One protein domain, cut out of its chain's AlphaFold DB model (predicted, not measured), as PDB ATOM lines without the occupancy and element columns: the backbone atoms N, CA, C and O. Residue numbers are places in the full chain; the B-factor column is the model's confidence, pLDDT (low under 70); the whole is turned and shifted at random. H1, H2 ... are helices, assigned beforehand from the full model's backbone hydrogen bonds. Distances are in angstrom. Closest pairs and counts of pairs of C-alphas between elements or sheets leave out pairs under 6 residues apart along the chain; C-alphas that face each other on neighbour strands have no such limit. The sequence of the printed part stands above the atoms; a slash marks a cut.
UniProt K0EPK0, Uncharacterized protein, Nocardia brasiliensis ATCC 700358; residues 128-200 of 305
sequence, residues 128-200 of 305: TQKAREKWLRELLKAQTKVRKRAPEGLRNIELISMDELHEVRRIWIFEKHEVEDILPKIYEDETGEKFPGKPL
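This is residues 128 to 200 of the 305 residues of an uncharacterized protein of Nocardia brasiliensis ATCC 700358 (UniProt K0EPK0). A long helix, H1, has the short helix H3 packed along it, while H2 runs back the opposite way near both, in a loose three-helix arrangement. An extended link from H1 folds back to H2, and the tail after H3 folds back too. The 73 printed residues hold three named helices, H1, H2, H3 in chain order, and no named strand: all helix. The whole is compact, with a radius of gyration of the C-alphas of 12.8 A, but elongated, spanning 40 by 25 by 17 A.

H1, residues 129 to 149, measures 30.4 A from C-alpha 129 at (35.326, -33.024, 36.240). H2 is residues 162 to 175, 19.3 A. H3 is residues 183 to 191, ending at C-alpha 191 (18.423, -39.858, 45.223).

H1 and H3 touch, the closest C-alphas being Lys 141 and Glu 190, 5.4 A; they run the same way at a shallow tilt of 32 degrees, only just short of steep. H1 and H2 are near each other. H2 and H3 are close but not clearly touching, the closest C-alphas being Arg 169 and Leu 183, 6.2 A; they run opposite ways at 36 degrees, only just steep. In H1, H2 and H3, every O i to N i+4 pair is within hydrogen-bond range.

The C-alphas farthest apart, Glu 152 and His 177, are 40.3 A apart. The printed part has no cut. The link from H1 to H2 is long. No printed residue is under 70 in pLDDT.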
ATOM      1  N   THR A 128      39.414 -35.713  36.201       94.87
ATOM      2  CA  THR A 128      38.680 -34.679  35.465       94.87
ATOM      3  C   THR A 128      37.346 -34.387  36.156       94.87
ATOM      4  O   THR A 128      36.919 -35.104  37.067       94.87
ATOM      5  N   GLN A 129      36.675 -33.311  35.751       95.02
ATOM      6  CA  GLN A 129      35.326 -33.024  36.240       95.02
ATOM      7  C   GLN A 129      34.351 -34.157  35.896       95.02
ATOM      8  O   GLN A 129      33.698 -34.683  36.792       95.02
ATOM      9  N   LYS A 130      34.340 -34.604  34.632       94.88
ATOM     10  CA  LYS A 130      33.499 -35.713  34.150       94.88
ATOM     11  C   LYS A 130      33.674 -36.969  35.016       94.88
ATOM     12  O   LYS A 130      32.690 -37.576  35.433       94.88
ATOM     13  N   ALA A 131      34.917 -37.315  35.356       96.31
ATOM     14  CA  ALA A 131      35.209 -38.451  36.226       96.31
ATOM     15  C   ALA A 131      34.693 -38.251  37.662       96.31
ATOM     16  O   ALA A 131      34.089 -39.158  38.230       96.31
ATOM     17  N   ARG A 132      34.875 -37.064  38.259       97.26
ATOM     18  CA  ARG A 132      34.342 -36.766  39.603       97.26
ATOM     19  C   ARG A 132      32.817 -36.849  39.657       97.26
ATOM     20  O   ARG A 132      32.276 -37.421  40.602       97.26
ATOM     21  N   GLU A 133      32.136 -36.313  38.649       97.69
ATOM     22  CA  GLU A 133      30.678 -36.393  38.532       97.69
ATOM     23  C   GLU A 133      30.203 -37.841  38.407       97.69
ATOM     24  O   GLU A 133      29.279 -38.248  39.113       97.69
ATOM     25  N   LYS A 134      30.868 -38.635  37.558       97.18
ATOM     26  CA  LYS A 134      30.604 -40.072  37.414       97.18
ATOM     27  C   LYS A 134      30.739 -40.794  38.754       97.18
ATOM     28  O   LYS A 134      29.817 -41.505  39.147       97.18
ATOM     29  N   TRP A 135      31.832 -40.567  39.485       97.13
ATOM     30  CA  TRP A 135      32.043 -41.194  40.793       97.13
ATOM     31  C   TRP A 135      30.975 -40.815  41.810       97.13
ATOM     32  O   TRP A 135      30.448 -41.688  42.499       97.13
ATOM     33  N   LEU A 136      30.610 -39.533  41.877       98.27
ATOM     34  CA  LEU A 136      29.551 -39.082  42.772       98.27
ATOM     35  C   LEU A 136      28.201 -39.721  42.415       98.27
ATOM     36  O   LEU A 136      27.475 -40.158  43.310       98.27
ATOM     37  N   ARG A 137      27.881 -39.833  41.118       98.45
ATOM     38  CA  ARG A 137      26.667 -40.517  40.653       98.45
ATOM     39  C   ARG A 137      26.659 -41.985  41.055       98.45
ATOM     40  O   ARG A 137      25.674 -42.457  41.617       98.45
ATOM     41  N   GLU A 138      27.747 -42.709  40.804       97.50
ATOM     42  CA  GLU A 138      27.848 -44.126  41.167       97.50
ATOM     43  C   GLU A 138      27.716 -44.343  42.682       97.50
ATOM     44  O   GLU A 138      26.972 -45.232  43.107       97.50
ATOM     45  N   LEU A 139      28.346 -43.482  43.486       98.03
ATOM     46  CA  LEU A 139      28.274 -43.496  44.948       98.03
ATOM     47  C   LEU A 139      26.845 -43.289  45.464       98.03
ATOM     48  O   LEU A 139      26.330 -44.109  46.230       98.03
ATOM     49  N   LEU A 140      26.174 -42.226  45.015       98.22
ATOM     50  CA  LEU A 140      24.806 -41.916  45.436       98.22
ATOM     51  C   LEU A 140      23.816 -42.977  44.955       98.22
ATOM     52  O   LEU A 140      22.950 -43.413  45.713       98.22
ATOM     53  N   LYS A 141      23.985 -43.479  43.730       97.47
ATOM     54  CA  LYS A 141      23.173 -44.575  43.194       97.47
ATOM     55  C   LYS A 141      23.352 -45.862  43.992       97.47
ATOM     56  O   LYS A 141      22.370 -46.580  44.215       97.47
ATOM     57  N   ALA A 142      24.576 -46.177  44.419       97.09
ATOM     58  CA  ALA A 142      24.847 -47.311  45.297       97.09
ATOM     59  C   ALA A 142      24.153 -47.122  46.652       97.09
ATOM     60  O   ALA A 142      23.383 -47.998  47.053       97.09
ATOM     61  N   GLN A 143      24.316 -45.957  47.287       97.21
ATOM     62  CA  GLN A 143      23.647 -45.609  48.544       97.21
ATOM     63  C   GLN A 143      22.123 -45.758  48.432       97.21
ATOM     64  O   GLN A 143      21.519 -46.508  49.200       97.21
ATOM     65  N   THR A 144      21.492 -45.139  47.429       96.86
ATOM     66  CA  THR A 144      20.039 -45.216  47.198       96.86
ATOM     67  C   THR A 144      19.559 -46.656  47.010       96.86
ATOM     68  O   THR A 144      18.516 -47.047  47.544       96.86
ATOM     69  N   LYS A 145      20.299 -47.485  46.262       96.38
ATOM     70  CA  LYS A 145      19.949 -48.903  46.062       96.38
ATOM     71  C   LYS A 145      20.070 -49.715  47.348       96.38
ATOM     72  O   LYS A 145      19.198 -50.545  47.605       96.38
ATOM     73  N   VAL A 146      21.124 -49.486  48.128       96.20
ATOM     74  CA  VAL A 146      21.355 -50.180  49.400       96.20
ATOM     75  C   VAL A 146      20.260 -49.815  50.395       96.20
ATOM     76  O   VAL A 146      19.593 -50.717  50.893       96.20
ATOM     77  N   ARG A 147      19.959 -48.526  50.587       95.75
ATOM     78  CA  ARG A 147      18.885 -48.070  51.492       95.75
ATOM     79  C   ARG A 147      17.517 -48.690  51.177       95.75
ATOM     80  O   ARG A 147      16.736 -48.965  52.082       95.75
ATOM     81  N   LYS A 148      17.233 -48.964  49.898       95.15
ATOM     82  CA  LYS A 148      15.984 -49.613  49.453       95.15
ATOM     83  C   LYS A 148      15.933 -51.122  49.713       95.15
ATOM     84  O   LYS A 148      14.840 -51.669  49.821       95.15
ATOM     85  N   ARG A 149      17.080 -51.808  49.730       94.59
ATOM     86  CA  ARG A 149      17.155 -53.283  49.696       94.59
ATOM     87  C   ARG A 149      17.726 -53.905  50.965       94.59
ATOM     88  O   ARG A 149      17.496 -55.088  51.190       94.59
ATOM     89  N   ALA A 150      18.476 -53.141  51.748       93.51
ATOM     90  CA  ALA A 150      19.126 -53.628  52.951       93.51
ATOM     91  C   ALA A 150      18.101 -53.985  54.052       93.51
ATOM     92  O   ALA A 150      16.974 -53.455  54.056       93.51
ATOM     93  N   PRO A 151      18.489 -54.864  54.997       92.81
ATOM     94  CA  PRO A 151      17.743 -55.119  56.225       92.81
ATOM     95  C   PRO A 151      17.409 -53.822  56.963       92.81
ATOM     96  O   PRO A 151      18.124 -52.829  56.838       92.81
ATOM     97  N   GLU A 152      16.327 -53.827  57.743       90.40
ATOM     98  CA  GLU A 152      15.752 -52.621  58.357       90.40
ATOM     99  C   GLU A 152      16.782 -51.773  59.120       90.40
ATOM    100  O   GLU A 152      16.849 -50.564  58.908       90.40
ATOM    101  N   GLY A 153      17.662 -52.414  59.897       90.63
ATOM    102  CA  GLY A 153      18.716 -51.737  60.661       90.63
ATOM    103  C   GLY A 153      19.831 -51.082  59.833       90.63
ATOM    104  O   GLY A 153      20.651 -50.371  60.402       90.63
ATOM    105  N   LEU A 154      19.878 -51.303  58.516       90.01
ATOM    106  CA  LEU A 154      20.904 -50.771  57.607       90.01
ATOM    107  C   LEU A 154      20.335 -49.810  56.552       90.01
ATOM    108  O   LEU A 154      21.073 -49.288  55.714       90.01
ATOM    109  N   ARG A 155      19.023 -49.544  56.566       91.83
ATOM    110  CA  ARG A 155      18.374 -48.691  55.553       91.83
ATOM    111  C   ARG A 155      18.737 -47.210  55.652       91.83
ATOM    112  O   ARG A 155      18.433 -46.457  54.733       91.83
ATOM    113  N   ASN A 156      19.382 -46.794  56.735       93.21
ATOM    114  CA  ASN A 156      19.870 -45.435  56.961       93.21
ATOM    115  C   ASN A 156      21.373 -45.273  56.675       93.21
ATOM    116  O   ASN A 156      21.922 -44.222  56.986       93.21
ATOM    117  N   ILE A 157      22.040 -46.275  56.091       93.44
ATOM    118  CA  ILE A 157      23.477 -46.206  55.801       93.44
ATOM    119  C   ILE A 157      23.845 -44.959  54.983       93.44
ATOM    120  O   ILE A 157      23.136 -44.576  54.046       93.44
ATOM    121  N   GLU A 158      24.970 -44.342  55.324       94.63
ATOM    122  CA  GLU A 158      25.585 -43.226  54.607       94.63
ATOM    123  C   GLU A 158      26.932 -43.696  54.051       94.63
ATOM    124  O   GLU A 158      27.876 -43.924  54.801       94.63
ATOM    125  N   LEU A 159      27.005 -43.895  52.732       95.96
ATOM    126  CA  LEU A 159      28.277 -44.078  52.025       95.96
ATOM    127  C   LEU A 159      29.017 -42.745  51.882       95.96
ATOM    128  O   LEU A 159      30.239 -42.734  51.782       95.96
ATOM    129  N   ILE A 160      28.255 -41.649  51.858       96.91
ATOM    130  CA  ILE A 160      28.725 -40.278  51.998       96.91
ATOM    131  C   ILE A 160      27.715 -39.501  52.839       96.91
ATOM    132  O   ILE A 160      26.504 -39.558  52.595       96.91
ATOM    133  N   SER A 161      28.217 -38.806  53.849       96.06
ATOM    134  CA  SER A 161      27.421 -37.952  54.725       96.06
ATOM    135  C   SER A 161      27.056 -36.633  54.040       96.06
ATOM    136  O   SER A 161      27.654 -36.220  53.041       96.06
ATOM    137  N   MET A 162      26.068 -35.930  54.598       95.81
ATOM    138  CA  MET A 162      25.685 -34.614  54.086       95.81
ATOM    139  C   MET A 162      26.805 -33.576  54.244       95.81
ATOM    140  O   MET A 162      27.016 -32.755  53.352       95.81
ATOM    141  N   ASP A 163      27.563 -33.641  55.341       96.25
ATOM    142  CA  ASP A 163      28.696 -32.743  55.583       96.25
ATOM    143  C   ASP A 163      29.809 -32.960  54.547       96.25
ATOM    144  O   ASP A 163      30.358 -31.998  54.007       96.25
ATOM    145  N   GLU A 164      30.085 -34.216  54.185       97.63
ATOM    146  CA  GLU A 164      31.029 -34.540  53.111       97.63
ATOM    147  C   GLU A 164      30.532 -34.047  51.749       97.63
ATOM    148  O   GLU A 164      31.316 -33.490  50.983       97.63
ATOM    149  N   LEU A 165      29.235 -34.168  51.443       97.65
ATOM    150  CA  LEU A 165      28.663 -33.609  50.210       97.65
ATOM    151  C   LEU A 165      28.803 -32.081  50.149       97.65
ATOM    152  O   LEU A 165      29.117 -31.530  49.088       97.65
ATOM    153  N   HIS A 166      28.605 -31.385  51.271       95.55
ATOM    154  CA  HIS A 166      28.842 -29.945  51.356       95.55
ATOM    155  C   HIS A 166      30.309 -29.584  51.109       95.55
ATOM    156  O   HIS A 166      30.582 -28.608  50.404       95.55
ATOM    157  N   GLU A 167      31.241 -30.381  51.625       96.68
ATOM    158  CA  GLU A 167      32.669 -30.163  51.412       96.68
ATOM    159  C   GLU A 167      33.092 -30.458  49.966       96.68
ATOM    160  O   GLU A 167      33.826 -29.672  49.364       96.68
ATOM    161  N   VAL A 168      32.561 -31.518  49.349       96.92
ATOM    162  CA  VAL A 168      32.768 -31.802  47.919       96.92
ATOM    163  C   VAL A 168      32.283 -30.625  47.069       96.92
ATOM    164  O   VAL A 168      33.038 -30.125  46.232       96.92
ATOM    165  N   ARG A 169      31.069 -30.119  47.336       94.88
ATOM    166  CA  ARG A 169      30.507 -28.940  46.650       94.88
ATOM    167  C   ARG A 169      31.418 -27.721  46.811       94.88
ATOM    168  O   ARG A 169      31.689 -27.023  45.835       94.88
ATOM    169  N   ARG A 170      31.934 -27.478  48.023       93.15
ATOM    170  CA  ARG A 170      32.875 -26.381  48.298       93.15
ATOM    171  C   ARG A 170      34.147 -26.521  47.461       93.15
ATOM    172  O   ARG A 170      34.556 -25.556  46.816       93.15
ATOM    173  N   ILE A 171      34.768 -27.697  47.454       95.18
ATOM    174  CA  ILE A 171      36.009 -27.947  46.709       95.18
ATOM    175  C   ILE A 171      35.788 -27.720  45.209       95.18
ATOM    176  O   ILE A 171      36.573 -27.012  44.576       95.18
ATOM    177  N   TRP A 172      34.717 -28.277  44.640       95.19
ATOM    178  CA  TRP A 172      34.425 -28.157  43.206       95.19
ATOM    179  C   TRP A 172      34.279 -26.690  42.787       95.19
ATOM    180  O   TRP A 172      34.883 -26.234  41.820       95.19
ATOM    181  N   ILE A 173      33.579 -25.894  43.586       91.07
ATOM    182  CA  ILE A 173      33.270 -24.511  43.218       91.07
ATOM    183  C   ILE A 173      34.445 -23.576  43.498       91.07
ATOM    184  O   ILE A 173      34.827 -22.766  42.652       91.07
ATOM    185  N   PHE A 174      35.047 -23.672  44.684       88.88
ATOM    186  CA  PHE A 174      36.030 -22.685  45.135       88.88
ATOM    187  C   PHE A 174      37.471 -23.038  44.776       88.88
ATOM    188  O   PHE A 174      38.286 -22.124  44.607       88.88
ATOM    189  N   GLU A 175      37.795 -24.322  44.650       91.77
ATOM    190  CA  GLU A 175      39.156 -24.774  44.337       91.77
ATOM    191  C   GLU A 175      39.290 -25.298  42.908       91.77
ATOM    192  O   GLU A 175      40.361 -25.174  42.314       91.77
ATOM    193  N   LYS A 176      38.226 -25.884  42.344       92.87
ATOM    194  CA  LYS A 176      38.215 -26.385  40.957       92.87
ATOM    195  C   LYS A 176      37.509 -25.459  39.968       92.87
ATOM    196  O   LYS A 176      37.625 -25.689  38.768       92.87
ATOM    197  N   HIS A 177      36.867 -24.396  40.455       92.41
ATOM    198  CA  HIS A 177      36.200 -23.381  39.638       92.41
ATOM    199  C   HIS A 177      35.049 -23.931  38.774       92.41
ATOM    200  O   HIS A 177      34.770 -23.406  37.700       92.41
ATOM    201  N   GLU A 178      34.368 -24.973  39.253       92.97
ATOM    202  CA  GLU A 178      33.154 -25.552  38.659       92.97
ATOM    203  C   GLU A 178      31.930 -24.730  39.083       92.97
ATOM    204  O   GLU A 178      31.134 -25.118  39.940       92.97
ATOM    205  N   VAL A 179      31.844 -23.518  38.542       90.05
ATOM    206  CA  VAL A 179      30.869 -22.483  38.923       90.05
ATOM    207  C   VAL A 179      29.424 -22.789  38.520       90.05
ATOM    208  O   VAL A 179      28.528 -22.085  38.982       90.05
ATOM    209  N   GLU A 180      29.199 -23.821  37.708       89.02
ATOM    210  CA  GLU A 180      27.879 -24.371  37.376       89.02
ATOM    211  C   GLU A 180      27.178 -25.053  38.555       89.02
ATOM    212  O   GLU A 180      25.973 -25.285  38.480       89.02
ATOM    213  N   ASP A 181      27.916 -25.381  39.625       91.26
ATOM    214  CA  ASP A 181      27.373 -25.992  40.841       91.26
ATOM    215  C   ASP A 181      26.494 -27.222  40.546       91.26
ATOM    216  O   ASP A 181      25.302 -27.274  40.842       91.26
ATOM    217  N   ILE A 182      27.092 -28.232  39.909       92.64
ATOM    218  CA  ILE A 182      26.355 -29.399  39.403       92.64
ATOM    219  C   ILE A 182      25.959 -30.413  40.491       92.64
ATOM    220  O   ILE A 182      25.065 -31.238  40.285       92.64
ATOM    221  N   LEU A 183      26.592 -30.367  41.669       95.47
ATOM    222  CA  LEU A 183      26.388 -31.356  42.732       95.47
ATOM    223  C   LEU A 183      24.924 -31.454  43.208       95.47
ATOM    224  O   LEU A 183      24.426 -32.577  43.289       95.47
ATOM    225  N   PRO A 184      24.199 -30.349  43.483       94.57
ATOM    226  CA  PRO A 184      22.781 -30.405  43.830       94.57
ATOM    227  C   PRO A 184      21.921 -31.152  42.806       94.57
ATOM    228  O   PRO A 184      21.048 -31.926  43.196       94.57
ATOM    229  N   LYS A 185      22.199 -30.966  41.508       94.37
ATOM    230  CA  LYS A 185      21.494 -31.663  40.425       94.37
ATOM    231  C   LYS A 185      21.805 -33.158  40.437       94.37
ATOM    232  O   LYS A 185      20.888 -33.965  40.392       94.37
ATOM    233  N   ILE A 186      23.082 -33.530  40.566       97.60
ATOM    234  CA  ILE A 186      23.497 -34.939  40.687       97.60
ATOM    235  C   ILE A 186      22.818 -35.608  41.888       97.60
ATOM    236  O   ILE A 186      22.348 -36.740  41.784       97.60
ATOM    237  N   TYR A 187      22.745 -34.909  43.021       98.02
ATOM    238  CA  TYR A 187      22.076 -35.417  44.211       98.02
ATOM    239  C   TYR A 187      20.594 -35.695  43.950       98.02
ATOM    240  O   TYR A 187      20.124 -36.797  44.236       98.02
ATOM    241  N   GLU A 188      19.873 -34.735  43.370       97.34
ATOM    242  CA  GLU A 188      18.449 -34.890  43.058       97.34
ATOM    243  C   GLU A 188      18.200 -36.003  42.030       97.34
ATOM    244  O   GLU A 188      17.327 -36.842  42.253       97.34
ATOM    245  N   ASP A 189      19.018 -36.085  40.976       97.93
ATOM    246  CA  ASP A 189      18.921 -37.120  39.937       97.93
ATOM    247  C   ASP A 189      19.037 -38.546  40.517       97.93
ATOM    248  O   ASP A 189      18.274 -39.443  40.148       97.93
ATOM    249  N   GLU A 190      20.003 -38.783  41.413       97.95
ATOM    250  CA  GLU A 190      20.345 -40.140  41.877       97.95
ATOM    251  C   GLU A 190      19.624 -40.556  43.172       97.95
ATOM    252  O   GLU A 190      19.498 -41.754  43.466       97.95
ATOM    253  N   THR A 191      19.147 -39.592  43.964       96.40
ATOM    254  CA  THR A 191      18.423 -39.858  45.223       96.40
ATOM    255  C   THR A 191      16.914 -39.652  45.096       96.40
ATOM    256  O   THR A 191      16.150 -40.333  45.782       96.40
ATOM    257  N   GLY A 192      16.470 -38.774  44.188       96.68
ATOM    258  CA  GLY A 192      15.085 -38.307  44.093       96.68
ATOM    259  C   GLY A 192      14.704 -37.270  45.158       96.68
ATOM    260  O   GLY A 192      13.533 -36.902  45.255       96.68
ATOM    261  N   GLU A 193      15.660 -36.812  45.965       95.20
ATOM    262  CA  GLU A 193      15.464 -35.821  47.020       95.20
ATOM    263  C   GLU A 193      16.176 -34.516  46.665       95.20
ATOM    264  O   GLU A 193      17.257 -34.514  46.082       95.20
ATOM    265  N   LYS A 194      15.608 -33.376  47.063       95.53
ATOM    266  CA  LYS A 194      16.284 -32.089  46.868       95.53
ATOM    267  C   LYS A 194      17.503 -31.987  47.770       95.53
ATOM    268  O   LYS A 194      17.408 -32.256  48.966       95.53
ATOM    269  N   PHE A 195      18.620 -31.521  47.212       95.10
ATOM    270  CA  PHE A 195      19.832 -31.277  47.986       95.10
ATOM    271  C   PHE A 195      19.558 -30.242  49.096       95.10
ATOM    272  O   PHE A 195      19.179 -29.110  48.777       95.10
ATOM    273  N   PRO A 196      19.741 -30.582  50.387       89.25
ATOM    274  CA  PRO A 196      19.352 -29.731  51.514       89.25
ATOM    275  C   PRO A 196      20.368 -28.606  51.795       89.25
ATOM    276  O   PRO A 196      20.715 -28.320  52.939       89.25
ATOM    277  N   GLY A 197      20.854 -27.939  50.747       82.69
ATOM    278  CA  GLY A 197      21.814 -26.844  50.832       82.69
ATOM    279  C   GLY A 197      21.199 -25.481  50.540       82.69
ATOM    280  O   GLY A 197      20.233 -25.353  49.790       82.69
ATOM    281  N   LYS A 198      21.810 -24.425  51.086       79.06
ATOM    282  CA  LYS A 198      21.493 -23.062  50.648       79.06
ATOM    283  C   LYS A 198      21.925 -22.877  49.184       79.06
ATOM    284  O   LYS A 198      22.968 -23.427  48.790       79.06
ATOM    285  N   PRO A 199      21.158 -22.115  48.384       74.56
ATOM    286  CA  PRO A 199      21.645 -21.646  47.098       74.56
ATOM    287  C   PRO A 199      22.909 -20.818  47.332       74.56
ATOM    288  O   PRO A 199      23.022 -20.108  48.337       74.56
ATOM    289  N   LEU A 200      23.878 -20.961  46.435       73.61
ATOM    290  CA  LEU A 200      25.059 -20.110  46.459       73.61
ATOM    291  C   LEU A 200      24.690 -18.703  46.007       73.61
ATOM    292  O   LEU A 200      23.664 -18.486  45.362       73.61
TER     293      LEU A 200